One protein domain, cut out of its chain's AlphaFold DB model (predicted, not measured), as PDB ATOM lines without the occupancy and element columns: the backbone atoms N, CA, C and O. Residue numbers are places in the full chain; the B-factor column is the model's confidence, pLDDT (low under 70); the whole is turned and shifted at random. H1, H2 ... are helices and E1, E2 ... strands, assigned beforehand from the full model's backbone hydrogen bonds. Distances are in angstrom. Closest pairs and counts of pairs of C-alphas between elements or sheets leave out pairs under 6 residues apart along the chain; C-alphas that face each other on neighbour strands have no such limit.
ATOM      1  N   ILE A 276      22.739 -39.492 -44.457       86.75
ATOM      2  CA  ILE A 276      22.759 -40.319 -43.242       86.75
ATOM      3  C   ILE A 276      24.104 -40.097 -42.543       86.75
ATOM      4  O   ILE A 276      25.149 -40.126 -43.184       86.75
ATOM      5  N   GLN A 277      24.076 -39.811 -41.244       86.62
ATOM      6  CA  GLN A 277      25.252 -39.575 -40.405       86.62
ATOM      7  C   GLN A 277      25.261 -40.564 -39.241       86.62
ATOM      8  O   GLN A 277      24.204 -40.929 -38.732       86.62
ATOM      9  N   LEU A 278      26.446 -40.976 -38.795       86.31
ATOM     10  CA  LEU A 278      26.613 -41.864 -37.642       86.31
ATOM     11  C   LEU A 278      27.074 -41.040 -36.439       86.31
ATOM     12  O   LEU A 278      28.022 -40.261 -36.561       86.31
ATOM     13  N   ALA A 279      26.431 -41.206 -35.285       86.12
ATOM     14  CA  ALA A 279      26.796 -40.467 -34.078       86.12
ATOM     15  C   ALA A 279      28.123 -40.960 -33.471       86.12
ATOM     16  O   ALA A 279      28.919 -40.162 -32.974       86.12
ATOM     17  N   HIS A 280      28.386 -42.268 -33.539       90.69
ATOM     18  CA  HIS A 280      29.519 -42.921 -32.880       90.69
ATOM     19  C   HIS A 280      30.367 -43.794 -33.814       90.69
ATOM     20  O   HIS A 280      31.450 -44.215 -33.414       90.69
ATOM     21  N   ASN A 281      29.913 -44.042 -35.047       87.38
ATOM     22  CA  ASN A 281      30.562 -44.934 -36.017       87.38
ATOM     23  C   ASN A 281      30.682 -46.384 -35.510       87.38
ATOM     24  O   ASN A 281      31.645 -47.086 -35.828       87.38
ATOM     25  N   SER A 282      29.722 -46.842 -34.699       91.56
ATOM     26  CA  SER A 282      29.695 -48.234 -34.238       91.56
ATOM     27  C   SER A 282      29.306 -49.180 -35.381       91.56
ATOM     28  O   SER A 282      28.627 -48.788 -36.330       91.56
ATOM     29  N   GLU A 283      29.684 -50.458 -35.284       92.00
ATOM     30  CA  GLU A 283      29.298 -51.476 -36.275       92.00
ATOM     31  C   GLU A 283      27.770 -51.555 -36.447       92.00
ATOM     32  O   GLU A 283      27.261 -51.678 -37.559       92.00
ATOM     33  N   ARG A 284      27.020 -51.364 -35.354       92.31
ATOM     34  CA  ARG A 284      25.553 -51.357 -35.370       92.31
ATOM     35  C   ARG A 284      24.982 -50.139 -36.089       92.31
ATOM     36  O   ARG A 284      23.955 -50.266 -36.758       92.31
ATOM     37  N   GLU A 285      25.602 -48.969 -35.944       90.06
ATOM     38  CA  GLU A 285      25.191 -47.757 -36.661       90.06
ATOM     39  C   GLU A 285      25.471 -47.897 -38.162       90.06
ATOM     40  O   GLU A 285      24.577 -47.642 -38.967       90.06
ATOM     41  N   ILE A 286      26.650 -48.413 -38.530       83.81
ATOM     42  CA  ILE A 286      27.036 -48.699 -39.922       83.81
ATOM     43  C   ILE A 286      26.065 -49.696 -40.573       83.81
ATOM     44  O   ILE A 286      25.640 -49.521 -41.716       83.81
ATOM     45  N   ASP A 287      25.686 -50.759 -39.866       88.69
ATOM     46  CA  ASP A 287      24.743 -51.737 -40.410       88.69
ATOM     47  C   ASP A 287      23.325 -51.167 -40.539       88.69
ATOM     48  O   ASP A 287      22.622 -51.473 -41.506       88.69
ATOM     49  N   THR A 288      22.923 -50.283 -39.620       90.75
ATOM     50  CA  THR A 288      21.626 -49.590 -39.689       90.75
ATOM     51  C   THR A 288      21.609 -48.595 -40.849       90.75
ATOM     52  O   THR A 288      20.601 -48.494 -41.541       90.75
ATOM     53  N   GLU A 289      22.723 -47.909 -41.123       89.94
ATOM     54  CA  GLU A 289      22.881 -47.041 -42.295       89.94
ATOM     55  C   GLU A 289      22.698 -47.832 -43.585       89.94
ATOM     56  O   GLU A 289      21.878 -47.459 -44.422       89.94
ATOM     57  N   LYS A 290      23.405 -48.959 -43.740       85.12
ATOM     58  CA  LYS A 290      23.268 -49.820 -44.925       85.12
ATOM     59  C   LYS A 290      21.839 -50.331 -45.085       85.12
ATOM     60  O   LYS A 290      21.324 -50.380 -46.205       85.12
ATOM     61  N   GLN A 291      21.200 -50.721 -43.982       91.69
ATOM     62  CA  GLN A 291      19.808 -51.158 -43.975       91.69
ATOM     63  C   GLN A 291      18.880 -50.022 -44.425       91.69
ATOM     64  O   GLN A 291      18.088 -50.214 -45.345       91.69
ATOM     65  N   LEU A 292      19.016 -48.828 -43.841       89.19
ATOM     66  CA  LEU A 292      18.207 -47.660 -44.177       89.19
ATOM     67  C   LEU A 292      18.422 -47.230 -45.630       89.19
ATOM     68  O   LEU A 292      17.451 -47.067 -46.360       89.19
ATOM     69  N   ALA A 293      19.669 -47.118 -46.085       83.69
ATOM     70  CA  ALA A 293      20.001 -46.772 -47.463       83.69
ATOM     71  C   ALA A 293      19.379 -47.763 -48.461       83.69
ATOM     72  O   ALA A 293      18.782 -47.351 -49.460       83.69
ATOM     73  N   ARG A 294      19.433 -49.071 -48.164       88.88
ATOM     74  CA  ARG A 294      18.747 -50.096 -48.963       88.88
ATOM     75  C   ARG A 294      17.237 -49.859 -48.999       88.88
ATOM     76  O   ARG A 294      16.650 -49.929 -50.077       88.88
ATOM     77  N   LEU A 295      16.606 -49.574 -47.859       85.12
ATOM     78  CA  LEU A 295      15.159 -49.331 -47.774       85.12
ATOM     79  C   LEU A 295      14.736 -48.080 -48.545       85.12
ATOM     80  O   LEU A 295      13.801 -48.151 -49.341       85.12
ATOM     81  N   LEU A 296      15.464 -46.974 -48.385       81.94
ATOM     82  CA  LEU A 296      15.236 -45.725 -49.117       81.94
ATOM     83  C   LEU A 296      15.386 -45.907 -50.634       81.94
ATOM     84  O   LEU A 296      14.745 -45.199 -51.403       81.94
ATOM     85  N   THR A 297      16.203 -46.873 -51.060       75.12
ATOM     86  CA  THR A 297      16.374 -47.252 -52.472       75.12
ATOM     87  C   THR A 297      15.256 -48.186 -52.962       75.12
ATOM     88  O   THR A 297      14.918 -48.186 -54.143       75.12
ATOM     89  N   SER A 298      14.679 -48.996 -52.069       78.12
ATOM     90  CA  SER A 298      13.720 -50.058 -52.414       78.12
ATOM     91  C   SER A 298      12.263 -49.588 -52.445       78.12
ATOM     92  O   SER A 298      11.443 -50.201 -53.127       78.12
ATOM     93  N   TYR A 299      11.932 -48.518 -51.719       75.25
ATOM     94  CA  TYR A 299      10.571 -47.997 -51.585       75.25
ATOM     95  C   TYR A 299      10.483 -46.535 -52.042       75.25
ATOM     96  O   TYR A 299      11.357 -45.725 -51.736       75.25
ATOM     97  N   ASP A 300       9.397 -46.164 -52.729       75.44
ATOM     98  CA  ASP A 300       9.100 -44.758 -53.037       75.44
ATOM     99  C   ASP A 300       8.522 -44.054 -51.800       75.44
ATOM    100  O   ASP A 300       7.316 -44.087 -51.541       75.44
ATOM    101  N   LEU A 301       9.406 -43.445 -51.010       80.25
ATOM    102  CA  LEU A 301       9.058 -42.761 -49.761       80.25
ATOM    103  C   LEU A 301       9.012 -41.239 -49.895       80.25
ATOM    104  O   LEU A 301       8.808 -40.559 -48.898       80.25
ATOM    105  N   HIS A 302       9.136 -40.686 -51.104       75.62
ATOM    106  CA  HIS A 302       9.257 -39.237 -51.304       75.62
ATOM    107  C   HIS A 302       8.113 -38.433 -50.660       75.62
ATOM    108  O   HIS A 302       8.310 -37.307 -50.219       75.62
ATOM    109  N   LYS A 303       6.896 -38.987 -50.599       76.25
ATOM    110  CA  LYS A 303       5.734 -38.324 -49.971       76.25
ATOM    111  C   LYS A 303       5.785 -38.298 -48.440       76.25
ATOM    112  O   LYS A 303       5.016 -37.566 -47.830       76.25
ATOM    113  N   TYR A 304       6.648 -39.114 -47.849       80.19
ATOM    114  CA  TYR A 304       6.778 -39.334 -46.411       80.19
ATOM    115  C   TYR A 304       8.177 -38.969 -45.901       80.19
ATOM    116  O   TYR A 304       8.523 -39.322 -44.783       80.19
ATOM    117  N   THR A 305       8.998 -38.302 -46.713       83.81
ATOM    118  CA  THR A 305      10.336 -37.836 -46.345       83.81
ATOM    119  C   THR A 305      10.304 -36.316 -46.264       83.81
ATOM    120  O   THR A 305      10.208 -35.655 -47.296       83.81
ATOM    121  N   PHE A 306      10.396 -35.763 -45.054       82.62
ATOM    122  CA  PHE A 306      10.374 -34.312 -44.828       82.62
ATOM    123  C   PHE A 306      11.761 -33.756 -44.491       82.62
ATOM    124  O   PHE A 306      12.038 -32.584 -44.736       82.62
ATOM    125  N   THR A 307      12.654 -34.601 -43.971       80.00
ATOM    126  CA  THR A 307      14.028 -34.218 -43.631       80.00
ATOM    127  C   THR A 307      15.041 -34.522 -44.733       80.00
ATOM    128  O   THR A 307      14.882 -35.436 -45.542       80.00
ATOM    129  N   HIS A 308      16.141 -33.764 -44.710       76.31
ATOM    130  CA  HIS A 308      17.300 -33.938 -45.594       76.31
ATOM    131  C   HIS A 308      18.480 -34.642 -44.908       76.31
ATOM    132  O   HIS A 308      19.452 -34.996 -45.574       76.31
ATOM    133  N   SER A 309      18.409 -34.822 -43.587       82.69
ATOM    134  CA  SER A 309      19.444 -35.465 -42.781       82.69
ATOM    135  C   SER A 309      18.824 -36.411 -41.758       82.69
ATOM    136  O   SER A 309      17.757 -36.125 -41.209       82.69
ATOM    137  N   VAL A 310      19.510 -37.523 -41.514       89.25
ATOM    138  CA  VAL A 310      19.199 -38.513 -40.487       89.25
ATOM    139  C   VAL A 310      20.474 -38.827 -39.719       89.25
ATOM    140  O   VAL A 310      21.496 -39.139 -40.327       89.25
ATOM    141  N   ILE A 311      20.409 -38.786 -38.393       91.00
ATOM    142  CA  ILE A 311      21.478 -39.271 -37.519       91.00
ATOM    143  C   ILE A 311      21.108 -40.675 -37.046       91.00
ATOM    144  O   ILE A 311      19.991 -40.915 -36.599       91.00
ATOM    145  N   ILE A 312      22.034 -41.619 -37.136       92.31
ATOM    146  CA  ILE A 312      21.896 -42.938 -36.527       92.31
ATOM    147  C   ILE A 312      22.710 -42.932 -35.242       92.31
ATOM    148  O   ILE A 312      23.925 -42.739 -35.275       92.31
ATOM    149  N   ASP A 313      22.022 -43.141 -34.126       93.38
ATOM    150  CA  ASP A 313      22.593 -43.085 -32.787       93.38
ATOM    151  C   ASP A 313      22.113 -44.282 -31.956       93.38
ATOM    152  O   ASP A 313      20.935 -44.423 -31.626       93.38
ATOM    153  N   GLU A 314      23.039 -45.171 -31.599       92.06
ATOM    154  CA  GLU A 314      22.747 -46.346 -30.770       92.06
ATOM    155  C   GLU A 314      22.497 -46.051 -29.281       92.06
ATOM    156  O   GLU A 314      22.223 -46.975 -28.514       92.06
ATOM    157  N   ARG A 315      22.641 -44.799 -28.842       92.19
ATOM    158  CA  ARG A 315      22.491 -44.370 -27.441       92.19
ATOM    159  C   ARG A 315      21.276 -43.480 -27.218       92.19
ATOM    160  O   ARG A 315      20.917 -43.239 -26.066       92.19
ATOM    161  N   SER A 316      20.644 -43.025 -28.294       88.94
ATOM    162  CA  SER A 316      19.505 -42.114 -28.243       88.94
ATOM    163  C   SER A 316      18.188 -42.825 -28.530       88.94
ATOM    164  O   SER A 316      18.113 -43.808 -29.264       88.94
ATOM    165  N   ILE A 317      17.106 -42.321 -27.946       87.50
ATOM    166  CA  ILE A 317      15.758 -42.733 -28.345       87.50
ATOM    167  C   ILE A 317      15.459 -42.051 -29.689       87.50
ATOM    168  O   ILE A 317      15.858 -40.895 -29.854       87.50
ATOM    169  N   PRO A 318      14.801 -42.734 -30.649       87.56
ATOM    170  CA  PRO A 318      14.388 -42.085 -31.881       87.56
ATOM    171  C   PRO A 318      13.575 -40.827 -31.594       87.56
ATOM    172  O   PRO A 318      12.720 -40.835 -30.709       87.56
ATOM    173  N   HIS A 319      13.889 -39.760 -32.313       83.44
ATOM    174  CA  HIS A 319      13.211 -38.483 -32.176       83.44
ATOM    175  C   HIS A 319      13.291 -37.707 -33.483       83.44
ATOM    176  O   HIS A 319      14.206 -37.895 -34.289       83.44
ATOM    177  N   SER A 320      12.377 -36.761 -33.655       84.44
ATOM    178  CA  SER A 320      12.254 -36.012 -34.903       84.44
ATOM    179  C   SER A 320      12.908 -34.627 -34.871       84.44
ATOM    180  O   SER A 320      13.293 -34.146 -35.930       84.44
ATOM    181  N   HIS A 321      13.126 -34.027 -33.691       71.19
ATOM    182  CA  HIS A 321      13.620 -32.648 -33.537       71.19
ATOM    183  C   HIS A 321      14.905 -32.544 -32.699       71.19
ATOM    184  O   HIS A 321      15.054 -33.283 -31.728       71.19
ATOM    185  N   PRO A 322      15.820 -31.597 -33.008       73.12
ATOM    186  CA  PRO A 322      15.846 -30.720 -34.192       73.12
ATOM    187  C   PRO A 322      16.321 -31.437 -35.470       73.12
ATOM    188  O   PRO A 322      16.247 -30.878 -36.561       73.12
ATOM    189  N   VAL A 323      16.826 -32.664 -35.333       82.00
ATOM    190  CA  VAL A 323      17.255 -33.544 -36.424       82.00
ATOM    191  C   VAL A 323      16.597 -34.903 -36.203       82.00
ATOM    192  O   VAL A 323      16.450 -35.336 -35.058       82.00
ATOM    193  N   LEU A 324      16.217 -35.574 -37.292       88.69
ATOM    194  CA  LEU A 324      15.684 -36.928 -37.216       88.69
ATOM    195  C   LEU A 324      16.802 -37.883 -36.785       88.69
ATOM    196  O   LEU A 324      17.755 -38.105 -37.533       88.69
ATOM    197  N   THR A 325      16.662 -38.460 -35.595       90.50
ATOM    198  CA  THR A 325      17.584 -39.452 -35.044       90.50
ATOM    199  C   THR A 325      16.910 -40.817 -35.002       90.50
ATOM    200  O   THR A 325      15.789 -40.947 -34.517       90.50
ATOM    201  N   LEU A 326      17.591 -41.852 -35.496       92.88
ATOM    202  CA  LEU A 326      17.139 -43.241 -35.461       92.88
ATOM    203  C   LEU A 326      18.063 -44.102 -34.605       92.88
ATOM    204  O   LEU A 326      19.282 -43.972 -34.645       92.88
ATOM    205  N   HIS A 327      17.470 -45.056 -33.892       93.94
ATOM    206  CA  HIS A 327      18.197 -46.010 -33.060       93.94
ATOM    207  C   HIS A 327      18.428 -47.350 -33.774       93.94
ATOM    208  O   HIS A 327      17.594 -47.833 -34.541       93.94
ATOM    209  N   THR A 328      19.498 -48.053 -33.407       91.19
ATOM    210  CA  THR A 328      19.943 -49.331 -34.008       91.19
ATOM    211  C   THR A 328      19.181 -50.577 -33.515       91.19
ATOM    212  O   THR A 328      19.670 -51.712 -33.579       91.19
ATOM    213  N   ARG A 329      17.970 -50.414 -32.961       90.25
ATOM    214  CA  ARG A 329      17.218 -51.523 -32.318       90.25
ATOM    215  C   ARG A 329      16.557 -52.469 -33.325       90.25
ATOM    216  O   ARG A 329      16.219 -53.590 -32.961       90.25
ATOM    217  N   HIS A 330      16.407 -52.036 -34.578       90.81
ATOM    218  CA  HIS A 330      15.636 -52.733 -35.614       90.81
ATOM    219  C   HIS A 330      16.493 -53.388 -36.708       90.81
ATOM    220  O   HIS A 330      15.973 -53.777 -37.749       90.81
ATOM    221  N   LEU A 331      17.784 -53.615 -36.447       87.50
ATOM    222  CA  LEU A 331      18.723 -54.252 -37.387       87.50
ATOM    223  C   LEU A 331      18.253 -55.596 -37.970       87.50
ATOM    224  O   LEU A 331      18.679 -56.000 -39.045       87.50
ATOM    225  N   LYS A 332      17.385 -56.317 -37.252       88.69
ATOM    226  CA  LYS A 332      16.872 -57.631 -37.669       88.69
ATOM    227  C   LYS A 332      15.551 -57.561 -38.443       88.69
ATOM    228  O   LYS A 332      15.033 -58.608 -38.819       88.69
ATOM    229  N   SER A 333      14.973 -56.375 -38.629       92.62
ATOM    230  CA  SER A 333      13.660 -56.207 -39.254       92.62
ATOM    231  C   SER A 333      13.581 -54.913 -40.059       92.62
ATOM    232  O   SER A 333      13.552 -53.812 -39.511       92.62
ATOM    233  N   ASP A 334      13.487 -55.079 -41.373       90.44
ATOM    234  CA  ASP A 334      13.298 -53.989 -42.328       90.44
ATOM    235  C   ASP A 334      11.998 -53.227 -42.076       90.44
ATOM    236  O   ASP A 334      12.013 -52.000 -42.019       90.44
ATOM    237  N   ASP A 335      10.900 -53.945 -41.830       90.31
ATOM    238  CA  ASP A 335       9.589 -53.342 -41.577       90.31
ATOM    239  C   ASP A 335       9.597 -52.443 -40.338       90.31
ATOM    240  O   ASP A 335       8.993 -51.372 -40.338       90.31
ATOM    241  N   GLN A 336      10.310 -52.839 -39.279       91.25
ATOM    242  CA  GLN A 336      10.390 -52.038 -38.057       91.25
ATOM    243  C   GLN A 336      11.251 -50.783 -38.234       91.25
ATOM    244  O   GLN A 336      10.881 -49.717 -37.731       91.25
ATOM    245  N   LEU A 337      12.379 -50.882 -38.950       93.00
ATOM    246  CA  LEU A 337      13.200 -49.709 -39.257       93.00
ATOM    247  C   LEU A 337      12.441 -48.749 -40.180       93.00
ATOM    248  O   LEU A 337      12.392 -47.553 -39.902       93.00
ATOM    249  N   LEU A 338      11.796 -49.277 -41.224       90.81
ATOM    250  CA  LEU A 338      10.982 -48.499 -42.153       90.81
ATOM    251  C   LEU A 338       9.815 -47.810 -41.438       90.81
ATOM    252  O   LEU A 338       9.600 -46.614 -41.623       90.81
ATOM    253  N   SER A 339       9.091 -48.541 -40.587       90.75
ATOM    254  CA  SER A 339       7.986 -47.987 -39.804       90.75
ATOM    255  C   SER A 339       8.457 -46.886 -38.862       90.75
ATOM    256  O   SER A 339       7.764 -45.882 -38.739       90.75
ATOM    257  N   THR A 340       9.610 -47.057 -38.206       91.19
ATOM    258  CA  THR A 340      10.175 -46.023 -37.324       91.19
ATOM    259  C   THR A 340      10.567 -44.795 -38.138       91.19
ATOM    260  O   THR A 340      10.194 -43.687 -37.783       91.19
ATOM    261  N   TYR A 341      11.246 -44.985 -39.271       91.69
ATOM    262  CA  TYR A 341      11.625 -43.892 -40.161       91.69
ATOM    263  C   TYR A 341      10.408 -43.074 -40.621       91.69
ATOM    264  O   TYR A 341      10.406 -41.855 -40.478       91.69
ATOM    265  N   VAL A 342       9.353 -43.727 -41.119       90.62
ATOM    266  CA  VAL A 342       8.131 -43.031 -41.559       90.62
ATOM    267  C   VAL A 342       7.415 -42.365 -40.383       90.62
ATOM    268  O   VAL A 342       6.921 -41.251 -40.528       90.62
ATOM    269  N   HIS A 343       7.371 -43.021 -39.220       89.81
ATOM    270  CA  HIS A 343       6.769 -42.460 -38.014       89.81
ATOM    271  C   HIS A 343       7.444 -41.148 -37.600       89.81
ATOM    272  O   HIS A 343       6.756 -40.143 -37.448       89.81
ATOM    273  N   GLU A 344       8.777 -41.137 -37.501       90.75
ATOM    274  CA  GLU A 344       9.525 -39.925 -37.156       90.75
ATOM    275  C   GLU A 344       9.355 -38.833 -38.226       90.75
ATOM    276  O   GLU A 344       9.126 -37.664 -37.932       90.75
ATOM    277  N   GLN A 345       9.356 -39.198 -39.507       88.81
ATOM    278  CA  GLN A 345       9.113 -38.217 -40.562       88.81
ATOM    279  C   GLN A 345       7.733 -37.543 -40.453       88.81
ATOM    280  O   GLN A 345       7.611 -36.347 -40.712       88.81
ATOM    281  N   ILE A 346       6.692 -38.276 -40.048       87.81
ATOM    282  CA  ILE A 346       5.331 -37.735 -39.923       87.81
ATOM    283  C   ILE A 346       5.238 -36.642 -38.853       87.81
ATOM    284  O   ILE A 346       4.437 -35.724 -39.026       87.81
ATOM    285  N   HIS A 347       6.059 -36.668 -37.798       83.88
ATOM    286  CA  HIS A 347       6.033 -35.614 -36.772       83.88
ATOM    287  C   HIS A 347       6.283 -34.221 -37.360       83.88
ATOM    288  O   HIS A 347       5.566 -33.282 -37.022       83.88
ATOM    289  N   TRP A 348       7.185 -34.103 -38.340       79.44
ATOM    290  CA  TRP A 348       7.414 -32.853 -39.077       79.44
ATOM    291  C   TRP A 348       6.175 -32.365 -39.835       79.44
ATOM    292  O   TRP A 348       5.902 -31.166 -39.896       79.44
ATOM    293  N   PHE A 349       5.403 -33.289 -40.415       81.44
ATOM    294  CA  PHE A 349       4.155 -32.952 -41.095       81.44
ATOM    295  C   PHE A 349       3.096 -32.463 -40.105       81.44
ATOM    296  O   PHE A 349       2.440 -31.453 -40.362       81.44
ATOM    297  N   LEU A 350       2.941 -33.165 -38.978       83.31
ATOM    298  CA  LEU A 350       1.937 -32.842 -37.964       83.31
ATOM    299  C   LEU A 350       2.172 -31.460 -37.348       83.31
ATOM    300  O   LEU A 350       1.202 -30.722 -37.168       83.31
ATOM    301  N   GLU A 351       3.430 -31.083 -37.098       78.50
ATOM    302  CA  GLU A 351       3.781 -29.747 -36.598       78.50
ATOM    303  C   GLU A 351       3.432 -28.630 -37.588       78.50
ATOM    304  O   GLU A 351       2.906 -27.588 -37.195       78.50
ATOM    305  N   GLN A 352       3.662 -28.846 -38.885       77.88
ATOM    306  CA  GLN A 352       3.348 -27.856 -39.923       77.88
ATOM    307  C   GLN A 352       1.842 -27.722 -40.204       77.88
ATOM    308  O   GLN A 352       1.415 -26.728 -40.791       77.88
ATOM    309  N   HIS A 353       1.034 -28.701 -39.787       83.12
ATOM    310  CA  HIS A 353      -0.406 -28.784 -40.057       83.12
ATOM    311  C   HIS A 353      -1.214 -28.855 -38.755       83.12
ATOM    312  O   HIS A 353      -2.162 -29.631 -38.635       83.12
ATOM    313  N   LEU A 354      -0.826 -28.057 -37.756       83.44
ATOM    314  CA  LEU A 354      -1.356 -28.140 -36.393       83.44
ATOM    315  C   LEU A 354      -2.892 -28.069 -36.327       83.44
ATOM    316  O   LEU A 354      -3.511 -28.824 -35.582       83.44
ATOM    317  N   GLU A 355      -3.522 -27.205 -37.127       83.38
ATOM    318  CA  GLU A 355      -4.982 -27.054 -37.141       83.38
ATOM    319  C   GLU A 355      -5.684 -28.311 -37.685       83.38
ATOM    320  O   GLU A 355      -6.639 -28.806 -37.081       83.38
ATOM    321  N   GLN A 356      -5.182 -28.872 -38.790       84.38
ATOM    322  CA  GLN A 356      -5.716 -30.096 -39.388       84.38
ATOM    323  C   GLN A 356      -5.466 -31.311 -38.489       84.38
ATOM    324  O   GLN A 356      -6.357 -32.144 -38.323       84.38
ATOM    325  N   THR A 357      -4.285 -31.387 -37.872       81.19
ATOM    326  CA  THR A 357      -3.933 -32.413 -36.885       81.19
ATOM    327  C   THR A 357      -4.886 -32.358 -35.694       81.19
ATOM    328  O   THR A 357      -5.488 -33.371 -35.337       81.19
ATOM    329  N   GLN A 358      -5.121 -31.168 -35.133       82.62
ATOM    330  CA  GLN A 358      -6.031 -30.990 -34.003       82.62
ATOM    331  C   GLN A 358      -7.479 -31.344 -34.366       82.62
ATOM    332  O   GLN A 358      -8.194 -31.943 -33.557       82.62
ATOM    333  N   ALA A 359      -7.924 -31.003 -35.577       83.69
ATOM    334  CA  ALA A 359      -9.242 -31.386 -36.077       83.69
ATOM    335  C   ALA A 359      -9.383 -32.915 -36.189       83.69
ATOM    336  O   ALA A 359     -10.353 -33.479 -35.680       83.69
ATOM    337  N   ALA A 360      -8.388 -33.591 -36.770       81.06
ATOM    338  CA  ALA A 360      -8.363 -35.046 -36.888       81.06
ATOM    339  C   ALA A 360      -8.336 -35.739 -35.515       81.06
ATOM    340  O   ALA A 360      -9.077 -36.698 -35.288       81.06
ATOM    341  N   GLU A 361      -7.547 -35.231 -34.564       79.88
ATOM    342  CA  GLU A 361      -7.547 -35.729 -33.187       79.88
ATOM    343  C   GLU A 361      -8.919 -35.598 -32.525       79.88
ATOM    344  O   GLU A 361      -9.390 -36.531 -31.867       79.88
ATOM    345  N   ASN A 362      -9.573 -34.447 -32.691       82.94
ATOM    346  CA  ASN A 362     -10.894 -34.204 -32.124       82.94
ATOM    347  C   ASN A 362     -11.931 -35.185 -32.679       82.94
ATOM    348  O   ASN A 362     -12.791 -35.652 -31.931       82.94
ATOM    349  N   ASP A 363     -11.845 -35.534 -33.961       82.81
ATOM    350  CA  ASP A 363     -12.722 -36.529 -34.574       82.81
ATOM    351  C   ASP A 363     -12.421 -37.950 -34.087       82.81
ATOM    352  O   ASP A 363     -13.344 -38.687 -33.730       82.81
ATOM    353  N   LEU A 364     -11.145 -38.317 -33.948       77.62
ATOM    354  CA  LEU A 364     -10.751 -39.615 -33.398       77.62
ATOM    355  C   LEU A 364     -11.198 -39.790 -31.941       77.62
ATOM    356  O   LEU A 364     -11.678 -40.863 -31.573       77.62
ATOM    357  N   ARG A 365     -11.123 -38.738 -31.117       78.62
ATOM    358  CA  ARG A 365     -11.581 -38.764 -29.714       78.62
ATOM    359  C   ARG A 365     -13.086 -38.992 -29.573       78.62
ATOM    360  O   ARG A 365     -13.515 -39.557 -28.568       78.62
ATOM    361  N   LYS A 366     -13.891 -38.602 -30.569       80.94
ATOM    362  CA  LYS A 366     -15.338 -38.896 -30.595       80.94
ATOM    363  C   LYS A 366     -15.611 -40.384 -30.828       80.94
ATOM    364  O   LYS A 366     -16.594 -40.907 -30.314       80.94
ATOM    365  N   ILE A 367     -14.750 -41.052 -31.595       80.00
ATOM    366  CA  ILE A 367     -14.899 -42.460 -31.988       80.00
ATOM    367  C   ILE A 367     -14.290 -43.389 -30.925       80.00
ATOM    368  O   ILE A 367     -14.883 -44.407 -30.572       80.00
ATOM    369  N   TYR A 368     -13.137 -43.018 -30.365       74.00
ATOM    370  CA  TYR A 368     -12.383 -43.824 -29.406       74.00
ATOM    371  C   TYR A 368     -12.413 -43.196 -28.007       74.00
ATOM    372  O   TYR A 368     -11.465 -42.558 -27.558       74.00
ATOM    373  N   THR A 369     -13.514 -43.417 -27.287       65.12
ATOM    374  CA  THR A 369     -13.735 -42.878 -25.928       65.12
ATOM    375  C   THR A 369     -12.882 -43.544 -24.839       65.12
ATOM    376  O   THR A 369     -12.727 -42.991 -23.751       65.12
ATOM    377  N   LYS A 370     -12.296 -44.717 -25.124       62.44
ATOM    378  CA  LYS A 370     -11.298 -45.408 -24.292       62.44
ATOM    379  C   LYS A 370     -10.244 -46.073 -25.188       62.44
ATOM    380  O   LYS A 370     -10.414 -47.217 -25.598       62.44
ATOM    381  N   GLY A 371      -9.166 -45.357 -25.495       48.81
ATOM    382  CA  GLY A 371      -7.977 -45.856 -26.197       48.81
ATOM    383  C   GLY A 371      -6.708 -45.255 -25.581       48.81
ATOM    384  O   GLY A 371      -6.809 -44.207 -24.941       48.81
TER     385      GLY A 371
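This is residues 276 to 371 of the 379 residues of the protein "SGNH_hydro domain-containing protein" of Acidobacteria bacterium (UniProt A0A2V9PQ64). Look first for a small sheet of three short parallel strands, with H1 covering one face over E1 and E2 and the long helix H2 packed at its E3 side; beyond H2 the chain turns into an arm, and residues 351 to 356 and 359 to 371, mostly H3, stick out. The 96 printed residues hold three named helices and three named strands, in the order E1 H1 E2 E3 H2 H3, mostly helix by class; the sheet's order is E1 E2 E3. The whole is only just loose, close to compact, with a radius of gyration of the C-alphas of 15.3 A, and elongated, spanning 47 by 27 by 26 A.

Find C-alpha 276 at (22.759, -40.319, -43.242), where E1, residues 276 to 278, begins. H1, residues 283 to 298, runs 22.5 A. E2 is residues 309 to 312 and E3 residues 324 to 326. H2, residues 334 to 352, runs 28.1 A from C-alpha 334 at (13.298, -53.989, -42.328). H3, residues 354 to 367, runs 20.2 A to C-alpha 367 at (-14.899, -42.460, -31.988).

E1 and E2 are parallel at 33 degrees, with N 277 and O 310 2.8 A apart, within hydrogen-bond range. E2 and E3 are parallel at 27 degrees, with N 311 and O 324 2.9 A apart. E1, H1 and E2 form a strand-helix-strand unit, two parallel neighbour strands with a helix between, its crossover left-handed. H1 is on the sheet at a height of 9.8 A, along the strands. With H1 and H2 on one face, sheet and helices make two layers. H1 touches H2, about perpendicular at 75 degrees, closest at the C-alphas of Leu 295 and Leu 338, 7.1 A. H3 is close to H2 but not clearly touching: the C-alphas of Leu 350 and Thr 357 are closest, 6.0 A. Every O i to N i+4 pair is within range in H1 and H3, and 12 of 15 in H2.

The C-alphas of Glu 283 and Lys 366 are farthest apart, 46.7 A. The printed part has no cut, and the link E2 to E3 is long. Confidence is low at residues 369 to 371.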